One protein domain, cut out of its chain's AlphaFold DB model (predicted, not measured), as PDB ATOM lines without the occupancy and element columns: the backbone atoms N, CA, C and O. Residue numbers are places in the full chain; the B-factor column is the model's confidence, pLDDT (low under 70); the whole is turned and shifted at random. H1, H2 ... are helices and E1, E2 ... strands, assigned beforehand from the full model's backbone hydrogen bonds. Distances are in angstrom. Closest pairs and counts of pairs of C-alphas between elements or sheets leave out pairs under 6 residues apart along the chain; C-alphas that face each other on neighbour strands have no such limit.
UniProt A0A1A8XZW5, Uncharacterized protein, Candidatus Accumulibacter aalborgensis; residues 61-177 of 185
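Overview. This is residues 61 to 177 of the 185 residues of an uncharacterized protein of Candidatus Accumulibacter aalborgensis (UniProt A0A1A8XZW5). A strongly twisted sheet of six antiparallel strands makes a wall, with H1 and H2 side by side over one face and no named helix on the other. H3 lies outside this body, beyond H1 and across its line, and is modelled with low confidence. The printed part has 117 residues with six named strands and three named helices, in the order E1 E2 E3 E4 H1 E5 E6 H2 H3; the sheet order is E4 E3 E2 E1 E5 E6. The class is mixed, helices and strands, and the whole is compact, with a radius of gyration of the C-alphas of 14.0 A and spans of 40 by 39 by 26 A.

Along the chain. In the sheet, E1 is residues 61 to 66, beginning at C-alpha 61 (92.489, -12.343, -5.303). E2 is residues 73 to 79, 20.0 A long, and E5 is residues 122 to 128, 19.0 A long. E3 is residues 85 to 88, E4 residues 94 to 97 and E6 residues 134 to 137. H1 is residues 99 to 113, 21.2 A long, and H2 is residues 139 to 150, 16.5 A long. H3, residues 161 to 176, is 22.6 A long and ends at C-alpha 176 (107.440, -35.044, 4.958).

Arrangement. From edge to edge of the sheet the strands' lines turn by 136 degrees. E1 to E4 form a meander, each strand the antiparallel neighbour of the one before. N 63 and O 75 are 2.9 A apart between E1 and E2, N 78 and O 86 2.8 A between E2 and E3, and N 95 and O 87 2.8 A between E3 and E4, each within hydrogen-bond range. Between E1 and E5, N 64 and O 124 are 2.8 A apart, and in the hairpin of E5 and E6, N 127 and O 135 are 2.8 A apart, also within range. H1 is on the sheet at a height of 9.2 A, making two layers, a helix over one face of a sheet; it runs slantwise to the strands, at 44 degrees to E3 on the local plane. The closest C-alphas of H1 and E3 are those of Ala 102 and Ala 85, 5.5 A apart. H2 is on the same face at a height of 7.4 A, over E5. H1 and H2 are close but not clearly touching, at a shallow tilt of 7 degrees, opposite ways; their closest C-alphas, of Gly 110 and Pro 139, are 7.3 A apart. H3 is not on the sheet; it is close to but not clearly touching H1, with the C-alphas of Ala 167 and Tyr 111 closest at 6.1 A, and only just about perpendicular at 71 degrees. Every O i to N i+4 pair is within hydrogen-bond range in H1 and H2; in H3, 11 of 12 are.

Size, cuts and confidence. The two C-alphas farthest apart, of Asn 131 and Ala 176, are 42.9 A apart. The printed part has no cut, and no link is long. Mean pLDDT of the printed part is 84.1; residue 116 and residues 159 to 177 are under 70.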
ATOM      1  N   LEU A  61      92.779 -10.965  -4.942       97.19
ATOM      2  CA  LEU A  61      92.489 -12.343  -5.303       97.19
ATOM      3  C   LEU A  61      91.592 -12.937  -4.221       97.19
ATOM      4  O   LEU A  61      91.912 -12.873  -3.034       97.19
ATOM      5  N   ARG A  62      90.463 -13.515  -4.618       97.00
ATOM      6  CA  ARG A  62      89.580 -14.271  -3.734       97.00
ATOM      7  C   ARG A  62      89.571 -15.723  -4.175       97.00
ATOM      8  O   ARG A  62      89.290 -16.023  -5.329       97.00
ATOM      9  N   PHE A  63      89.821 -16.616  -3.234       96.12
ATOM     10  CA  PHE A  63      89.849 -18.055  -3.449       96.12
ATOM     11  C   PHE A  63      88.697 -18.686  -2.683       96.12
ATOM     12  O   PHE A  63      88.448 -18.328  -1.534       96.12
ATOM     13  N   THR A  64      87.965 -19.589  -3.323       94.94
ATOM     14  CA  THR A  64      86.845 -20.304  -2.710       94.94
ATOM     15  C   THR A  64      87.006 -21.791  -2.958       94.94
ATOM     16  O   THR A  64      87.140 -22.200  -4.107       94.94
ATOM     17  N   LEU A  65      86.929 -22.592  -1.899       92.38
ATOM     18  CA  LEU A  65      86.834 -24.043  -1.988       92.38
ATOM     19  C   LEU A  65      85.452 -24.480  -1.505       92.38
ATOM     20  O   LEU A  65      85.050 -24.179  -0.378       92.38
ATOM     21  N   ARG A  66      84.717 -25.204  -2.349       88.50
ATOM     22  CA  ARG A  66      83.491 -25.889  -1.927       88.50
ATOM     23  C   ARG A  66      83.822 -27.324  -1.548       88.50
ATOM     24  O   ARG A  66      84.409 -28.055  -2.337       88.50
ATOM     25  N   ILE A  67      83.418 -27.716  -0.348       81.12
ATOM     26  CA  ILE A  67      83.549 -29.083   0.152       81.12
ATOM     27  C   ILE A  67      82.142 -29.673   0.197       81.12
ATOM     28  O   ILE A  67      81.198 -29.009   0.626       81.12
ATOM     29  N   GLU A  68      81.981 -30.899  -0.295       77.75
ATOM     30  CA  GLU A  68      80.678 -31.561  -0.339       77.75
ATOM     31  C   GLU A  68      80.070 -31.647   1.071       77.75
ATOM     32  O   GLU A  68      80.737 -32.047   2.028       77.75
ATOM     33  N   ASN A  69      78.803 -31.244   1.204       77.06
ATOM     34  CA  ASN A  69      78.066 -31.192   2.475       77.06
ATOM     35  C   ASN A  69      78.664 -30.264   3.557       77.06
ATOM     36  O   ASN A  69      78.343 -30.423   4.735       77.06
ATOM     37  N   GLN A  70      79.496 -29.284   3.186       79.69
ATOM     38  CA  GLN A  70      80.004 -28.244   4.090       79.69
ATOM     39  C   GLN A  70      79.833 -26.839   3.499       79.69
ATOM     40  O   GLN A  70      79.623 -26.662   2.297       79.69
ATOM     41  N   GLU A  71      79.933 -25.820   4.355       82.69
ATOM     42  CA  GLU A  71      79.990 -24.432   3.902       82.69
ATOM     43  C   GLU A  71      81.257 -24.173   3.078       82.69
ATOM     44  O   GLU A  71      82.336 -24.709   3.349       82.69
ATOM     45  N   ALA A  72      81.119 -23.340   2.046       87.75
ATOM     46  CA  ALA A  72      82.238 -22.963   1.200       87.75
ATOM     47  C   ALA A  72      83.242 -22.124   1.997       87.75
ATOM     48  O   ALA A  72      82.884 -21.095   2.573       87.75
ATOM     49  N   ARG A  73      84.514 -22.512   1.962       91.75
ATOM     50  CA  ARG A  73      85.598 -21.750   2.588       91.75
ATOM     51  C   ARG A  73      86.103 -20.705   1.614       91.75
ATOM     52  O   ARG A  73      86.291 -21.005   0.438       91.75
ATOM     53  N   SER A  74      86.286 -19.474   2.083       93.56
ATOM     54  CA  SER A  74      86.721 -18.357   1.244       93.56
ATOM     55  C   SER A  74      87.869 -17.602   1.883       93.56
ATOM     56  O   SER A  74      87.697 -17.037   2.953       93.56
ATOM     57  N   ALA A  75      88.989 -17.502   1.183       96.38
ATOM     58  CA  ALA A  75      90.135 -16.717   1.612       96.38
ATOM     59  C   ALA A  75      90.444 -15.612   0.596       96.38
ATOM     60  O   ALA A  75      89.992 -15.656  -0.554       96.38
ATOM     61  N   LYS A  76      91.197 -14.597   1.017       97.06
ATOM     62  CA  LYS A  76      91.582 -13.470   0.158       97.06
ATOM     63  C   LYS A  76      93.071 -13.199   0.269       97.06
ATOM     64  O   LYS A  76      93.647 -13.339   1.343       97.06
ATOM     65  N   LEU A  77      93.663 -12.759  -0.829       97.06
ATOM     66  CA  LEU A  77      95.057 -12.362  -0.903       97.06
ATOM     67  C   LEU A  77      95.159 -11.082  -1.733       97.06
ATOM     68  O   LEU A  77      94.692 -11.026  -2.869       97.06
ATOM     69  N   LEU A  78      95.740 -10.040  -1.154       96.56
ATOM     70  CA  LEU A  78      95.994  -8.767  -1.816       96.56
ATOM     71  C   LEU A  78      97.513  -8.617  -1.974       96.56
ATOM     72  O   LEU A  78      98.177  -8.289  -0.987       96.56
ATOM     73  N   PRO A  79      98.068  -8.896  -3.167       95.62
ATOM     74  CA  PRO A  79      99.498  -8.751  -3.423       95.62
ATOM     75  C   PRO A  79      99.927  -7.279  -3.449       95.62
ATOM     76  O   PRO A  79      99.204  -6.420  -3.961       95.62
ATOM     77  N   LEU A  80     101.120  -6.997  -2.926       95.06
ATOM     78  CA  LEU A  80     101.715  -5.661  -2.869       95.06
ATOM     79  C   LEU A  80     102.999  -5.565  -3.719       95.06
ATOM     80  O   LEU A  80     103.625  -6.587  -4.004       95.06
ATOM     81  N   PRO A  81     103.433  -4.347  -4.106       92.81
ATOM     82  CA  PRO A  81     104.535  -4.150  -5.057       92.81
ATOM     83  C   PRO A  81     105.907  -4.651  -4.611       92.81
ATOM     84  O   PRO A  81     106.779  -4.859  -5.445       92.81
ATOM     85  N   ASP A  82     106.119  -4.829  -3.310       92.56
ATOM     86  CA  ASP A  82     107.357  -5.380  -2.756       92.56
ATOM     87  C   ASP A  82     107.362  -6.921  -2.706       92.56
ATOM     88  O   ASP A  82     108.341  -7.521  -2.267       92.56
ATOM     89  N   GLY A  83     106.270  -7.566  -3.133       92.88
ATOM     90  CA  GLY A  83     106.076  -9.014  -3.075       92.88
ATOM     91  C   GLY A  83     105.454  -9.524  -1.778       92.88
ATOM     92  O   GLY A  83     105.186 -10.720  -1.675       92.88
ATOM     93  N   SER A  84     105.197  -8.651  -0.802       96.25
ATOM     94  CA  SER A  84     104.395  -8.978   0.381       96.25
ATOM     95  C   SER A  84     102.901  -9.038   0.028       96.25
ATOM     96  O   SER A  84     102.493  -8.715  -1.093       96.25
ATOM     97  N   ALA A  85     102.056  -9.461   0.967       96.94
ATOM     98  CA  ALA A  85     100.611  -9.493   0.746       96.94
ATOM     99  C   ALA A  85      99.810  -9.244   2.026       96.94
ATOM    100  O   ALA A  85     100.275  -9.498   3.134       96.94
ATOM    101  N   LEU A  86      98.566  -8.792   1.876       97.25
ATOM    102  CA  LEU A  86      97.565  -8.871   2.942       97.25
ATOM    103  C   LEU A  86      96.697 -10.102   2.703       97.25
ATOM    104  O   LEU A  86      96.126 -10.265   1.625       97.25
ATOM    105  N   ALA A  87      96.593 -10.958   3.711       97.38
ATOM    106  CA  ALA A  87      95.924 -12.245   3.631       97.38
ATOM    107  C   ALA A  87      94.731 -12.280   4.583       97.38
ATOM    108  O   ALA A  87      94.876 -11.959   5.759       97.38
ATOM    109  N   CYS A  88      93.570 -12.697   4.086       97.25
ATOM    110  CA  CYS A  88      92.399 -13.032   4.888       97.25
ATOM    111  C   CYS A  88      92.203 -14.538   4.852       97.25
ATOM    112  O   CYS A  88      91.984 -15.091   3.770       97.25
ATOM    113  N   THR A  89      92.236 -15.192   6.006       95.12
ATOM    114  CA  THR A  89      91.950 -16.626   6.103       95.12
ATOM    115  C   THR A  89      90.462 -16.916   5.894       95.12
ATOM    116  O   THR A  89      89.629 -16.003   5.907       95.12
ATOM    117  N   ALA A  90      90.126 -18.198   5.733       92.19
ATOM    118  CA  ALA A  90      88.749 -18.685   5.668       92.19
ATOM    119  C   ALA A  90      87.894 -18.297   6.889       92.19
ATOM    120  O   ALA A  90      86.689 -18.110   6.746       92.19
ATOM    121  N   ASP A  91      88.524 -18.105   8.052       90.81
ATOM    122  CA  ASP A  91      87.865 -17.682   9.294       90.81
ATOM    123  C   ASP A  91      87.656 -16.156   9.376       90.81
ATOM    124  O   ASP A  91      87.177 -15.637  10.383       90.81
ATOM    125  N   GLY A  92      88.037 -15.410   8.332       92.56
ATOM    126  CA  GLY A  92      87.880 -13.956   8.265       92.56
ATOM    127  C   GLY A  92      88.988 -13.157   8.955       92.56
ATOM    128  O   GLY A  92      88.857 -11.943   9.099       92.56
ATOM    129  N   LEU A  93      90.079 -13.804   9.380       94.94
ATOM    130  CA  LEU A  93      91.193 -13.124  10.039       94.94
ATOM    131  C   LEU A  93      92.178 -12.567   9.018       94.94
ATOM    132  O   LEU A  93      92.757 -13.306   8.219       94.94
ATOM    133  N   TRP A  94      92.397 -11.256   9.088       96.94
ATOM    134  CA  TRP A  94      93.384 -10.557   8.283       96.94
ATOM    135  C   TRP A  94      94.761 -10.553   8.943       96.94
ATOM    136  O   TRP A  94      94.903 -10.326  10.145       96.94
ATOM    137  N   SER A  95      95.788 -10.746   8.125       96.19
ATOM    138  CA  SER A  95      97.191 -10.714   8.523       96.19
ATOM    139  C   SER A  95      98.065 -10.123   7.418       96.19
ATOM    140  O   SER A  95      97.712 -10.145   6.237       96.19
ATOM    141  N   ALA A  96      99.202  -9.559   7.818       96.56
ATOM    142  CA  ALA A  96     100.251  -9.133   6.905       96.56
ATOM    143  C   ALA A  96     101.199 -10.311   6.666       96.56
ATOM    144  O   ALA A  96     101.752 -10.850   7.622       96.56
ATOM    145  N   PHE A  97     101.352 -10.712   5.408       96.06
ATOM    146  CA  PHE A  97     102.320 -11.715   4.986       96.06
ATOM    147  C   PHE A  97     103.565 -11.019   4.466       96.06
ATOM    148  O   PHE A  97     103.488 -10.200   3.547       96.06
ATOM    149  N   GLU A  98     104.713 -11.385   5.019       94.12
ATOM    150  CA  GLU A  98     106.011 -11.017   4.465       94.12
ATOM    151  C   GLU A  98     106.223 -11.685   3.103       94.12
ATOM    152  O   GLU A  98     105.585 -12.689   2.778       94.12
ATOM    153  N   VAL A  99     107.169 -11.173   2.311       93.56
ATOM    154  CA  VAL A  99     107.432 -11.641   0.934       93.56
ATOM    155  C   VAL A  99     107.528 -13.168   0.838       93.56
ATOM    156  O   VAL A  99     106.898 -13.789  -0.015       93.56
ATOM    157  N   ARG A 100     108.278 -13.807   1.747       91.19
ATOM    158  CA  ARG A 100     108.443 -15.270   1.746       91.19
ATOM    159  C   ARG A 100     107.127 -16.008   2.001       91.19
ATOM    160  O   ARG A 100     106.894 -17.047   1.390       91.19
ATOM    161  N   GLU A 101     106.298 -15.500   2.905       93.00
ATOM    162  CA  GLU A 101     105.016 -16.107   3.270       93.00
ATOM    163  C   GLU A 101     104.009 -15.945   2.131       93.00
ATOM    164  O   GLU A 101     103.351 -16.906   1.747       93.00
ATOM    165  N   ALA A 102     103.959 -14.752   1.542       95.00
ATOM    166  CA  ALA A 102     103.121 -14.421   0.399       95.00
ATOM    167  C   ALA A 102     103.446 -15.309  -0.816       95.00
ATOM    168  O   ALA A 102     102.544 -15.915  -1.396       95.00
ATOM    169  N   VAL A 103     104.735 -15.448  -1.152       92.50
ATOM    170  CA  VAL A 103     105.215 -16.316  -2.241       92.50
ATOM    171  C   VAL A 103     104.929 -17.790  -1.959       92.50
ATOM    172  O   VAL A 103     104.510 -18.516  -2.860       92.50
ATOM    173  N   HIS A 104     105.145 -18.245  -0.725       90.50
ATOM    174  CA  HIS A 104     104.837 -19.622  -0.350       90.50
ATOM    175  C   HIS A 104     103.340 -19.919  -0.490       90.50
ATOM    176  O   HIS A 104     102.980 -20.934  -1.079       90.50
ATOM    177  N   GLU A 105     102.474 -19.021  -0.017       93.69
ATOM    178  CA  GLU A 105     101.026 -19.230  -0.041       93.69
ATOM    179  C   GLU A 105     100.472 -19.281  -1.469       93.69
ATOM    180  O   GLU A 105      99.710 -20.186  -1.809       93.69
ATOM    181  N   ILE A 106     100.877 -18.345  -2.337       94.38
ATOM    182  CA  ILE A 106     100.417 -18.363  -3.730       94.38
ATOM    183  C   ILE A 106     100.936 -19.605  -4.468       94.38
ATOM    184  O   ILE A 106     100.197 -20.211  -5.239       94.38
ATOM    185  N   ALA A 107     102.169 -20.043  -4.190       90.94
ATOM    186  CA  ALA A 107     102.715 -21.264  -4.772       90.94
ATOM    187  C   ALA A 107     101.965 -22.512  -4.286       90.94
ATOM    188  O   ALA A 107     101.633 -23.376  -5.094       90.94
ATOM    189  N   TYR A 108     101.643 -22.587  -2.990       89.31
ATOM    190  CA  TYR A 108     100.834 -23.663  -2.419       89.31
ATOM    191  C   TYR A 108      99.476 -23.773  -3.125       89.31
ATOM    192  O   TYR A 108      99.087 -24.868  -3.536       89.31
ATOM    193  N   ILE A 109      98.788 -22.645  -3.351       91.19
ATOM    194  CA  ILE A 109      97.527 -22.629  -4.109       91.19
ATOM    195  C   ILE A 109      97.735 -23.178  -5.524       91.19
ATOM    196  O   ILE A 109      96.944 -24.007  -5.976       91.19
ATOM    197  N   GLY A 110      98.779 -22.724  -6.223       89.50
ATOM    198  CA  GLY A 110      99.102 -23.179  -7.574       89.50
ATOM    199  C   GLY A 110      99.326 -24.688  -7.639       89.50
ATOM    200  O   GLY A 110      98.653 -25.384  -8.397       89.50
ATOM    201  N   TYR A 111     100.213 -25.215  -6.794       85.88
ATOM    202  CA  TYR A 111     100.526 -26.643  -6.768       85.88
ATOM    203  C   TYR A 111      99.321 -27.508  -6.414       85.88
ATOM    204  O   TYR A 111      99.112 -28.548  -7.039       85.88
ATOM    205  N   ARG A 112      98.523 -27.077  -5.434       86.19
ATOM    206  CA  ARG A 112      97.422 -27.882  -4.909       86.19
ATOM    207  C   ARG A 112      96.175 -27.833  -5.780       86.19
ATOM    208  O   ARG A 112      95.590 -28.873  -6.060       86.19
ATOM    209  N   TYR A 113      95.763 -26.639  -6.197       87.81
ATOM    210  CA  TYR A 113      94.459 -26.442  -6.831       87.81
ATOM    211  C   TYR A 113      94.540 -26.158  -8.325       87.81
ATOM    212  O   TYR A 113      93.499 -26.155  -8.969       87.81
ATOM    213  N   ALA A 114      95.723 -25.938  -8.907       86.75
ATOM    214  CA  ALA A 114      95.873 -25.709 -10.344       86.75
ATOM    215  C   ALA A 114      96.734 -26.728 -11.126       86.75
ATOM    216  O   ALA A 114      97.245 -26.355 -12.195       86.75
ATOM    217  N   PRO A 115      96.910 -28.003 -10.707       73.25
ATOM    218  CA  PRO A 115      97.712 -28.924 -11.496       73.25
ATOM    219  C   PRO A 115      97.068 -29.104 -12.879       73.25
ATOM    220  O   PRO A 115      95.902 -29.483 -13.009       73.25
ATOM    221  N   SER A 116      97.851 -28.858 -13.933       68.62
ATOM    222  CA  SER A 116      97.435 -28.959 -15.347       68.62
ATOM    223  C   SER A 116      96.587 -27.796 -15.900       68.62
ATOM    224  O   SER A 116      95.771 -28.008 -16.799       68.62
ATOM    225  N   LYS A 117      96.796 -26.557 -15.429       73.81
ATOM    226  CA  LYS A 117      96.159 -25.309 -15.937       73.81
ATOM    227  C   LYS A 117      94.649 -25.173 -15.718       73.81
ATOM    228  O   LYS A 117      94.048 -24.232 -16.234       73.81
ATOM    229  N   HIS A 118      94.037 -26.070 -14.961       83.19
ATOM    230  CA  HIS A 118      92.621 -26.003 -14.620       83.19
ATOM    231  C   HIS A 118      92.483 -26.056 -13.106       83.19
ATOM    232  O   HIS A 118      93.304 -26.690 -12.445       83.19
ATOM    233  N   TRP A 119      91.460 -25.389 -12.572       88.88
ATOM    234  CA  TRP A 119      91.130 -25.541 -11.162       88.88
ATOM    235  C   TRP A 119      90.679 -26.975 -10.908       88.88
ATOM    236  O   TRP A 119      89.779 -27.472 -11.587       88.88
ATOM    237  N   GLN A 120      91.343 -27.638  -9.970       82.44
ATOM    238  CA  GLN A 120      90.917 -28.916  -9.428       82.44
ATOM    239  C   GLN A 120      89.874 -28.702  -8.345       82.44
ATOM    240  O   GLN A 120      89.728 -27.606  -7.801       82.44
ATOM    241  N   ASP A 121      89.180 -29.785  -8.014       70.62
ATOM    242  CA  ASP A 121      88.112 -29.783  -7.028       70.62
ATOM    243  C   ASP A 121      87.034 -28.738  -7.368       70.62
ATOM    244  O   ASP A 121      86.957 -28.188  -8.468       70.62
ATOM    245  N   ALA A 122      86.157 -28.439  -6.417       86.00
ATOM    246  CA  ALA A 122      85.243 -27.313  -6.545       86.00
ATOM    247  C   ALA A 122      85.925 -25.985  -6.141       86.00
ATOM    248  O   ALA A 122      85.309 -25.142  -5.477       86.00
ATOM    249  N   PHE A 123      87.204 -25.817  -6.513       92.31
ATOM    250  CA  PHE A 123      87.992 -24.609  -6.282       92.31
ATOM    251  C   PHE A 123      87.687 -23.538  -7.330       92.31
ATOM    252  O   PHE A 123      87.496 -23.813  -8.515       92.31
ATOM    253  N   GLN A 124      87.649 -22.284  -6.891       94.25
ATOM    254  CA  GLN A 124      87.431 -21.125  -7.745       94.25
ATOM    255  C   GLN A 124      88.327 -19.971  -7.301       94.25
ATOM    256  O   GLN A 124      88.419 -19.672  -6.110       94.25
ATOM    257  N   ALA A 125      88.928 -19.283  -8.268       96.56
ATOM    258  CA  ALA A 125      89.603 -18.011  -8.052       96.56
ATOM    259  C   ALA A 125      88.827 -16.883  -8.738       96.56
ATOM    260  O   ALA A 125      88.400 -17.013  -9.887       96.56
ATOM    261  N   MET A 126      88.672 -15.768  -8.038       97.12
ATOM    262  CA  MET A 126      88.009 -14.561  -8.515       97.12
ATOM    263  C   MET A 126      88.948 -13.367  -8.334       97.12
ATOM    264  O   MET A 126      89.628 -13.251  -7.315       97.12
ATOM    265  N   LEU A 127      88.950 -12.454  -9.296       96.94
ATOM    266  CA  LEU A 127      89.522 -11.123  -9.143       96.94
ATOM    267  C   LEU A 127      88.441 -10.189  -8.622       96.94
ATOM    268  O   LEU A 127      87.449  -9.964  -9.315       96.94
ATOM    269  N   GLN A 128      88.656  -9.622  -7.445       94.75
ATOM    270  CA  GLN A 128      87.851  -8.538  -6.909       94.75
ATOM    271  C   GLN A 128      88.537  -7.202  -7.213       94.75
ATOM    272  O   GLN A 128      89.671  -6.950  -6.798       94.75
ATOM    273  N   LEU A 129      87.836  -6.348  -7.958       89.00
ATOM    274  CA  LEU A 129      88.286  -5.008  -8.319       89.00
ATOM    275  C   LEU A 129      87.846  -3.976  -7.270       89.00
ATOM    276  O   LEU A 129      86.921  -4.198  -6.489       89.00
ATOM    277  N   ALA A 130      88.476  -2.800  -7.289       83.62
ATOM    278  CA  ALA A 130      88.189  -1.708  -6.355       83.62
ATOM    279  C   ALA A 130      86.726  -1.227  -6.364       83.62
ATOM    280  O   ALA A 130      86.219  -0.771  -5.342       83.62
ATOM    281  N   ASN A 131      86.031  -1.358  -7.498       82.69
ATOM    282  CA  ASN A 131      84.609  -1.029  -7.638       82.69
ATOM    283  C   ASN A 131      83.668  -2.116  -7.076       82.69
ATOM    284  O   ASN A 131      82.455  -2.014  -7.239       82.69
ATOM    285  N   GLY A 132      84.215  -3.171  -6.464       81.75
ATOM    286  CA  GLY A 132      83.465  -4.295  -5.906       81.75
ATOM    287  C   GLY A 132      83.028  -5.340  -6.931       81.75
ATOM    288  O   GLY A 132      82.456  -6.352  -6.536       81.75
ATOM    289  N   SER A 133      83.296  -5.137  -8.225       88.44
ATOM    290  CA  SER A 133      83.021  -6.163  -9.231       88.44
ATOM    291  C   SER A 133      83.964  -7.353  -9.066       88.44
ATOM    292  O   SER A 133      85.147  -7.192  -8.754       88.44
ATOM    293  N   GLU A 134      83.423  -8.550  -9.282       93.56
ATOM    294  CA  GLU A 134      84.175  -9.799  -9.255       93.56
ATOM    295  C   GLU A 134      84.124 -10.463 -10.631       93.56
ATOM    296  O   GLU A 134      83.068 -10.521 -11.264       93.56
ATOM    297  N   ARG A 135      85.261 -10.992 -11.090       95.31
ATOM    298  CA  ARG A 135      85.328 -11.840 -12.288       95.31
ATOM    299  C   ARG A 135      86.087 -13.133 -11.994       95.31
ATOM    300  O   ARG A 135      87.065 -13.075 -11.251       95.31
ATOM    301  N   PRO A 136      85.691 -14.275 -12.571       96.19
ATOM    302  CA  PRO A 136      86.470 -15.499 -12.449       96.19
ATOM    303  C   PRO A 136      87.842 -15.346 -13.110       96.19
ATOM    304  O   PRO A 136      88.000 -14.603 -14.082       96.19
ATOM    305  N   LEU A 137      88.821 -16.059 -12.559       95.50
ATOM    306  CA  LEU A 137      90.175 -16.174 -13.083       95.50
ATOM    307  C   LEU A 137      90.477 -17.629 -13.408       95.50
ATOM    308  O   LEU A 137      90.124 -18.525 -12.648       95.50
ATOM    309  N   THR A 138      91.184 -17.862 -14.502       94.06
ATOM    310  CA  THR A 138      91.930 -19.099 -14.748       94.06
ATOM    311  C   THR A 138      93.231 -19.112 -13.930       94.06
ATOM    312  O   THR A 138      93.695 -18.053 -13.495       94.06
ATOM    313  N   PRO A 139      93.883 -20.276 -13.746       93.94
ATOM    314  CA  PRO A 139      95.180 -20.335 -13.072       93.94
ATOM    315  C   PRO A 139      96.246 -19.416 -13.681       93.94
ATOM    316  O   PRO A 139      96.962 -18.725 -12.962       93.94
ATOM    317  N   ALA A 140      96.313 -19.350 -15.013       92.19
ATOM    318  CA  ALA A 140      97.259 -18.480 -15.708       92.19
ATOM    319  C   ALA A 140      96.987 -16.991 -15.436       92.19
ATOM    320  O   ALA A 140      97.923 -16.204 -15.309       92.19
ATOM    321  N   GLU A 141      95.716 -16.598 -15.308       94.62
ATOM    322  CA  GLU A 141      95.361 -15.222 -14.960       94.62
ATOM    323  C   GLU A 141      95.672 -14.889 -13.498       94.62
ATOM    324  O   GLU A 141      96.069 -13.760 -13.227       94.62
ATOM    325  N   VAL A 142      95.562 -15.843 -12.563       95.50
ATOM    326  CA  VAL A 142      96.035 -15.643 -11.178       95.50
ATOM    327  C   VAL A 142      97.535 -15.347 -11.164       95.50
ATOM    328  O   VAL A 142      97.955 -14.370 -10.543       95.50
ATOM    329  N   ALA A 143      98.330 -16.125 -11.904       93.62
ATOM    330  CA  ALA A 143      99.762 -15.868 -12.040       93.62
ATOM    331  C   ALA A 143     100.054 -14.512 -12.702       93.62
ATOM    332  O   ALA A 143     100.956 -13.796 -12.272       93.62
ATOM    333  N   GLY A 144      99.265 -14.130 -13.712       94.56
ATOM    334  CA  GLY A 144      99.341 -12.815 -14.353       94.56
ATOM    335  C   GLY A 144      99.101 -11.667 -13.371       94.56
ATOM    336  O   GLY A 144      99.952 -10.792 -13.253       94.56
ATOM    337  N   VAL A 145      98.005 -11.716 -12.607       95.25
ATOM    338  CA  VAL A 145      97.675 -10.699 -11.593       95.25
ATOM    339  C   VAL A 145      98.768 -10.608 -10.529       95.25
ATOM    340  O   VAL A 145      99.165  -9.510 -10.147       95.25
ATOM    341  N   TRP A 146      99.285 -11.748 -10.065       95.06
ATOM    342  CA  TRP A 146     100.386 -11.766  -9.102       95.06
ATOM    343  C   TRP A 146     101.645 -11.097  -9.657       95.06
ATOM    344  O   TRP A 146     102.254 -10.268  -8.981       95.06
ATOM    345  N   ARG A 147     102.021 -11.423 -10.896       95.06
ATOM    346  CA  ARG A 147     103.200 -10.864 -11.561       95.06
ATOM    347  C   ARG A 147     103.069  -9.374 -11.821       95.06
ATOM    348  O   ARG A 147     104.022  -8.640 -11.597       95.06
ATOM    349  N   GLU A 148     101.901  -8.922 -12.257       94.12
ATOM    350  CA  GLU A 148     101.617  -7.498 -12.447       94.12
ATOM    351  C   GLU A 148     101.693  -6.726 -11.127       94.12
ATOM    352  O   GLU A 148     102.231  -5.622 -11.092       94.12
ATOM    353  N   ALA A 149     101.191  -7.313 -10.037       92.19
ATOM    354  CA  ALA A 149     101.170  -6.663  -8.735       92.19
ATOM    355  C   ALA A 149     102.534  -6.660  -8.032       92.19
ATOM    356  O   ALA A 149     102.864  -5.665  -7.403       92.19
ATOM    357  N   THR A 150     103.302  -7.752  -8.118       92.81
ATOM    358  CA  THR A 150     104.519  -7.974  -7.306       92.81
ATOM    359  C   THR A 150     105.824  -7.950  -8.102       92.81
ATOM    360  O   THR A 150     106.904  -7.913  -7.518       92.81
ATOM    361  N   GLY A 151     105.760  -8.066  -9.430       90.31
ATOM    362  CA  GLY A 151     106.919  -8.325 -10.291       90.31
ATOM    363  C   GLY A 151     107.448  -9.768 -10.253       90.31
ATOM    364  O   GLY A 151     108.324 -10.104 -11.049       90.31
ATOM    365  N   GLY A 152     106.934 -10.633  -9.369       88.94
ATOM    366  CA  GLY A 152     107.360 -12.029  -9.223       88.94
ATOM    367  C   GLY A 152     106.496 -13.019 -10.007       88.94
ATOM    368  O   GLY A 152     105.314 -12.779 -10.231       88.94
ATOM    369  N   ASP A 153     107.061 -14.159 -10.404       89.44
ATOM    370  CA  ASP A 153     106.306 -15.233 -11.061       89.44
ATOM    371  C   ASP A 153     105.957 -16.337 -10.048       89.44
ATOM    372  O   ASP A 153     106.877 -16.945  -9.490       89.44
ATOM    373  N   PRO A 154     104.668 -16.592  -9.745       89.38
ATOM    374  CA  PRO A 154     104.313 -17.602  -8.762       89.38
ATOM    375  C   PRO A 154     104.442 -19.011  -9.354       89.38
ATOM    376  O   PRO A 154     103.991 -19.297 -10.465       89.38
ATOM    377  N   ALA A 155     105.035 -19.918  -8.580       87.25
ATOM    378  CA  ALA A 155     105.179 -21.316  -8.971       87.25
ATOM    379  C   ALA A 155     103.840 -22.079  -8.901       87.25
ATOM    380  O   ALA A 155     102.885 -21.628  -8.275       87.25
ATOM    381  N   GLY A 156     103.763 -23.242  -9.557       83.44
ATOM    382  CA  GLY A 156     102.564 -24.096  -9.558       83.44
ATOM    383  C   GLY A 156     101.505 -23.741 -10.611       83.44
ATOM    384  O   GLY A 156     100.557 -24.495 -10.793       83.44
ATOM    385  N   TYR A 157     101.686 -22.644 -11.355       84.81
ATOM    386  CA  TYR A 157     100.766 -22.202 -12.417       84.81
ATOM    387  C   TYR A 157     101.287 -22.457 -13.846       84.81
ATOM    388  O   TYR A 157     100.551 -22.272 -14.821       84.81
ATOM    389  N   ALA A 158     102.554 -22.866 -13.983       71.00
ATOM    390  CA  ALA A 158     103.209 -23.164 -15.257       71.00
ATOM    391  C   ALA A 158     102.877 -24.575 -15.778       71.00
ATOM    392  O   ALA A 158     102.312 -25.410 -15.072       71.00
ATOM    393  N   SER A 159     103.208 -24.839 -17.044       57.72
ATOM    394  CA  SER A 159     102.938 -26.123 -17.692       57.72
ATOM    395  C   SER A 159     104.166 -26.762 -18.306       57.72
ATOM    396  O   SER A 159     104.597 -26.364 -19.390       57.72
ATOM    397  N   GLY A 160     104.627 -27.830 -17.670       52.41
ATOM    398  CA  GLY A 160     105.646 -28.726 -18.186       52.41
ATOM    399  C   GLY A 160     105.639 -30.054 -17.432       52.41
ATOM    400  O   GLY A 160     105.317 -30.116 -16.250       52.41
ATOM    401  N   ALA A 161     106.021 -31.143 -18.107       48.69
ATOM    402  CA  ALA A 161     106.160 -32.465 -17.483       48.69
ATOM    403  C   ALA A 161     107.226 -32.491 -16.363       48.69
ATOM    404  O   ALA A 161     107.134 -33.289 -15.435       48.69
ATOM    405  N   ILE A 162     108.211 -31.587 -16.436       51.66
ATOM    406  CA  ILE A 162     109.233 -31.376 -15.400       51.66
ATOM    407  C   ILE A 162     108.625 -30.677 -14.172       51.66
ATOM    408  O   ILE A 162     108.971 -31.020 -13.045       51.66
ATOM    409  N   ASP A 163     107.640 -29.798 -14.370       53.53
ATOM    410  CA  ASP A 163     106.949 -29.101 -13.281       53.53
ATOM    411  C   ASP A 163     106.030 -30.044 -12.500       53.53
ATOM    412  O   ASP A 163     105.894 -29.895 -11.292       53.53
ATOM    413  N   HIS A 164     105.458 -31.067 -13.148       49.19
ATOM    414  CA  HIS A 164     104.741 -32.138 -12.449       49.19
ATOM    415  C   HIS A 164     105.660 -32.950 -11.536       49.19
ATOM    416  O   HIS A 164     105.241 -33.326 -10.447       49.19
ATOM    417  N   LEU A 165     106.911 -33.192 -11.943       52.12
ATOM    418  CA  LEU A 165     107.913 -33.849 -11.099       52.12
ATOM    419  C   LEU A 165     108.377 -32.943  -9.956       52.12
ATOM    420  O   LEU A 165     108.606 -33.435  -8.856       52.12
ATOM    421  N   GLN A 166     108.474 -31.634 -10.190       53.88
ATOM    422  CA  GLN A 166     108.794 -30.656  -9.152       53.88
ATOM    423  C   GLN A 166     107.636 -30.479  -8.163       53.88
ATOM    424  O   GLN A 166     107.881 -30.436  -6.966       53.88
ATOM    425  N   ALA A 167     106.386 -30.477  -8.634       52.28
ATOM    426  CA  ALA A 167     105.186 -30.488  -7.803       52.28
ATOM    427  C   ALA A 167     105.069 -31.788  -6.994       52.28
ATOM    428  O   ALA A 167     104.774 -31.719  -5.813       52.28
ATOM    429  N   LEU A 168     105.388 -32.952  -7.577       51.88
ATOM    430  CA  LEU A 168     105.463 -34.234  -6.858       51.88
ATOM    431  C   LEU A 168     106.599 -34.260  -5.828       51.88
ATOM    432  O   LEU A 168     106.426 -34.782  -4.732       51.88
ATOM    433  N   ALA A 169     107.765 -33.703  -6.159       52.34
ATOM    434  CA  ALA A 169     108.889 -33.591  -5.232       52.34
ATOM    435  C   ALA A 169     108.578 -32.613  -4.088       52.34
ATOM    436  O   ALA A 169     108.900 -32.907  -2.938       52.34
ATOM    437  N   SER A 170     107.905 -31.500  -4.387       50.69
ATOM    438  CA  SER A 170     107.392 -30.549  -3.401       50.69
ATOM    439  C   SER A 170     106.247 -31.131  -2.576       50.69
ATOM    440  O   SER A 170     106.260 -30.945  -1.373       50.69
ATOM    441  N   GLU A 171     105.330 -31.915  -3.149       49.81
ATOM    442  CA  GLU A 171     104.292 -32.647  -2.408       49.81
ATOM    443  C   GLU A 171     104.889 -33.717  -1.492       49.81
ATOM    444  O   GLU A 171     104.369 -33.956  -0.406       49.81
ATOM    445  N   LEU A 172     105.965 -34.392  -1.911       52.59
ATOM    446  CA  LEU A 172     106.680 -35.357  -1.074       52.59
ATOM    447  C   LEU A 172     107.459 -34.661   0.046       52.59
ATOM    448  O   LEU A 172     107.520 -35.190   1.155       52.59
ATOM    449  N   LEU A 173     108.008 -33.471  -0.213       47.12
ATOM    450  CA  LEU A 173     108.625 -32.623   0.807       47.12
ATOM    451  C   LEU A 173     107.577 -32.031   1.766       47.12
ATOM    452  O   LEU A 173     107.787 -32.105   2.969       47.12
ATOM    453  N   ASP A 174     106.425 -31.565   1.282       44.81
ATOM    454  CA  ASP A 174     105.300 -31.055   2.088       44.81
ATOM    455  C   ASP A 174     104.579 -32.176   2.863       44.81
ATOM    456  O   ASP A 174     104.060 -31.963   3.957       44.81
ATOM    457  N   LYS A 175     104.558 -33.414   2.350       45.56
ATOM    458  CA  LYS A 175     104.094 -34.585   3.120       45.56
ATOM    459  C   LYS A 175     105.101 -35.021   4.183       45.56
ATOM    460  O   LYS A 175     104.692 -35.588   5.193       45.56
ATOM    461  N   ALA A 176     106.395 -34.779   3.968       42.69
ATOM    462  CA  ALA A 176     107.440 -35.044   4.958       42.69
ATOM    463  C   ALA A 176     107.548 -33.925   6.014       42.69
ATOM    464  O   ALA A 176     107.916 -34.192   7.158       42.69
ATOM    465  N   PHE A 177     107.183 -32.694   5.654       42.59
ATOM    466  CA  PHE A 177     107.160 -31.510   6.503       42.59
ATOM    467  C   PHE A 177     105.783 -30.857   6.383       42.59
ATOM    468  O   PHE A 177     105.561 -30.158   5.419       42.59
TER     469      PHE A 177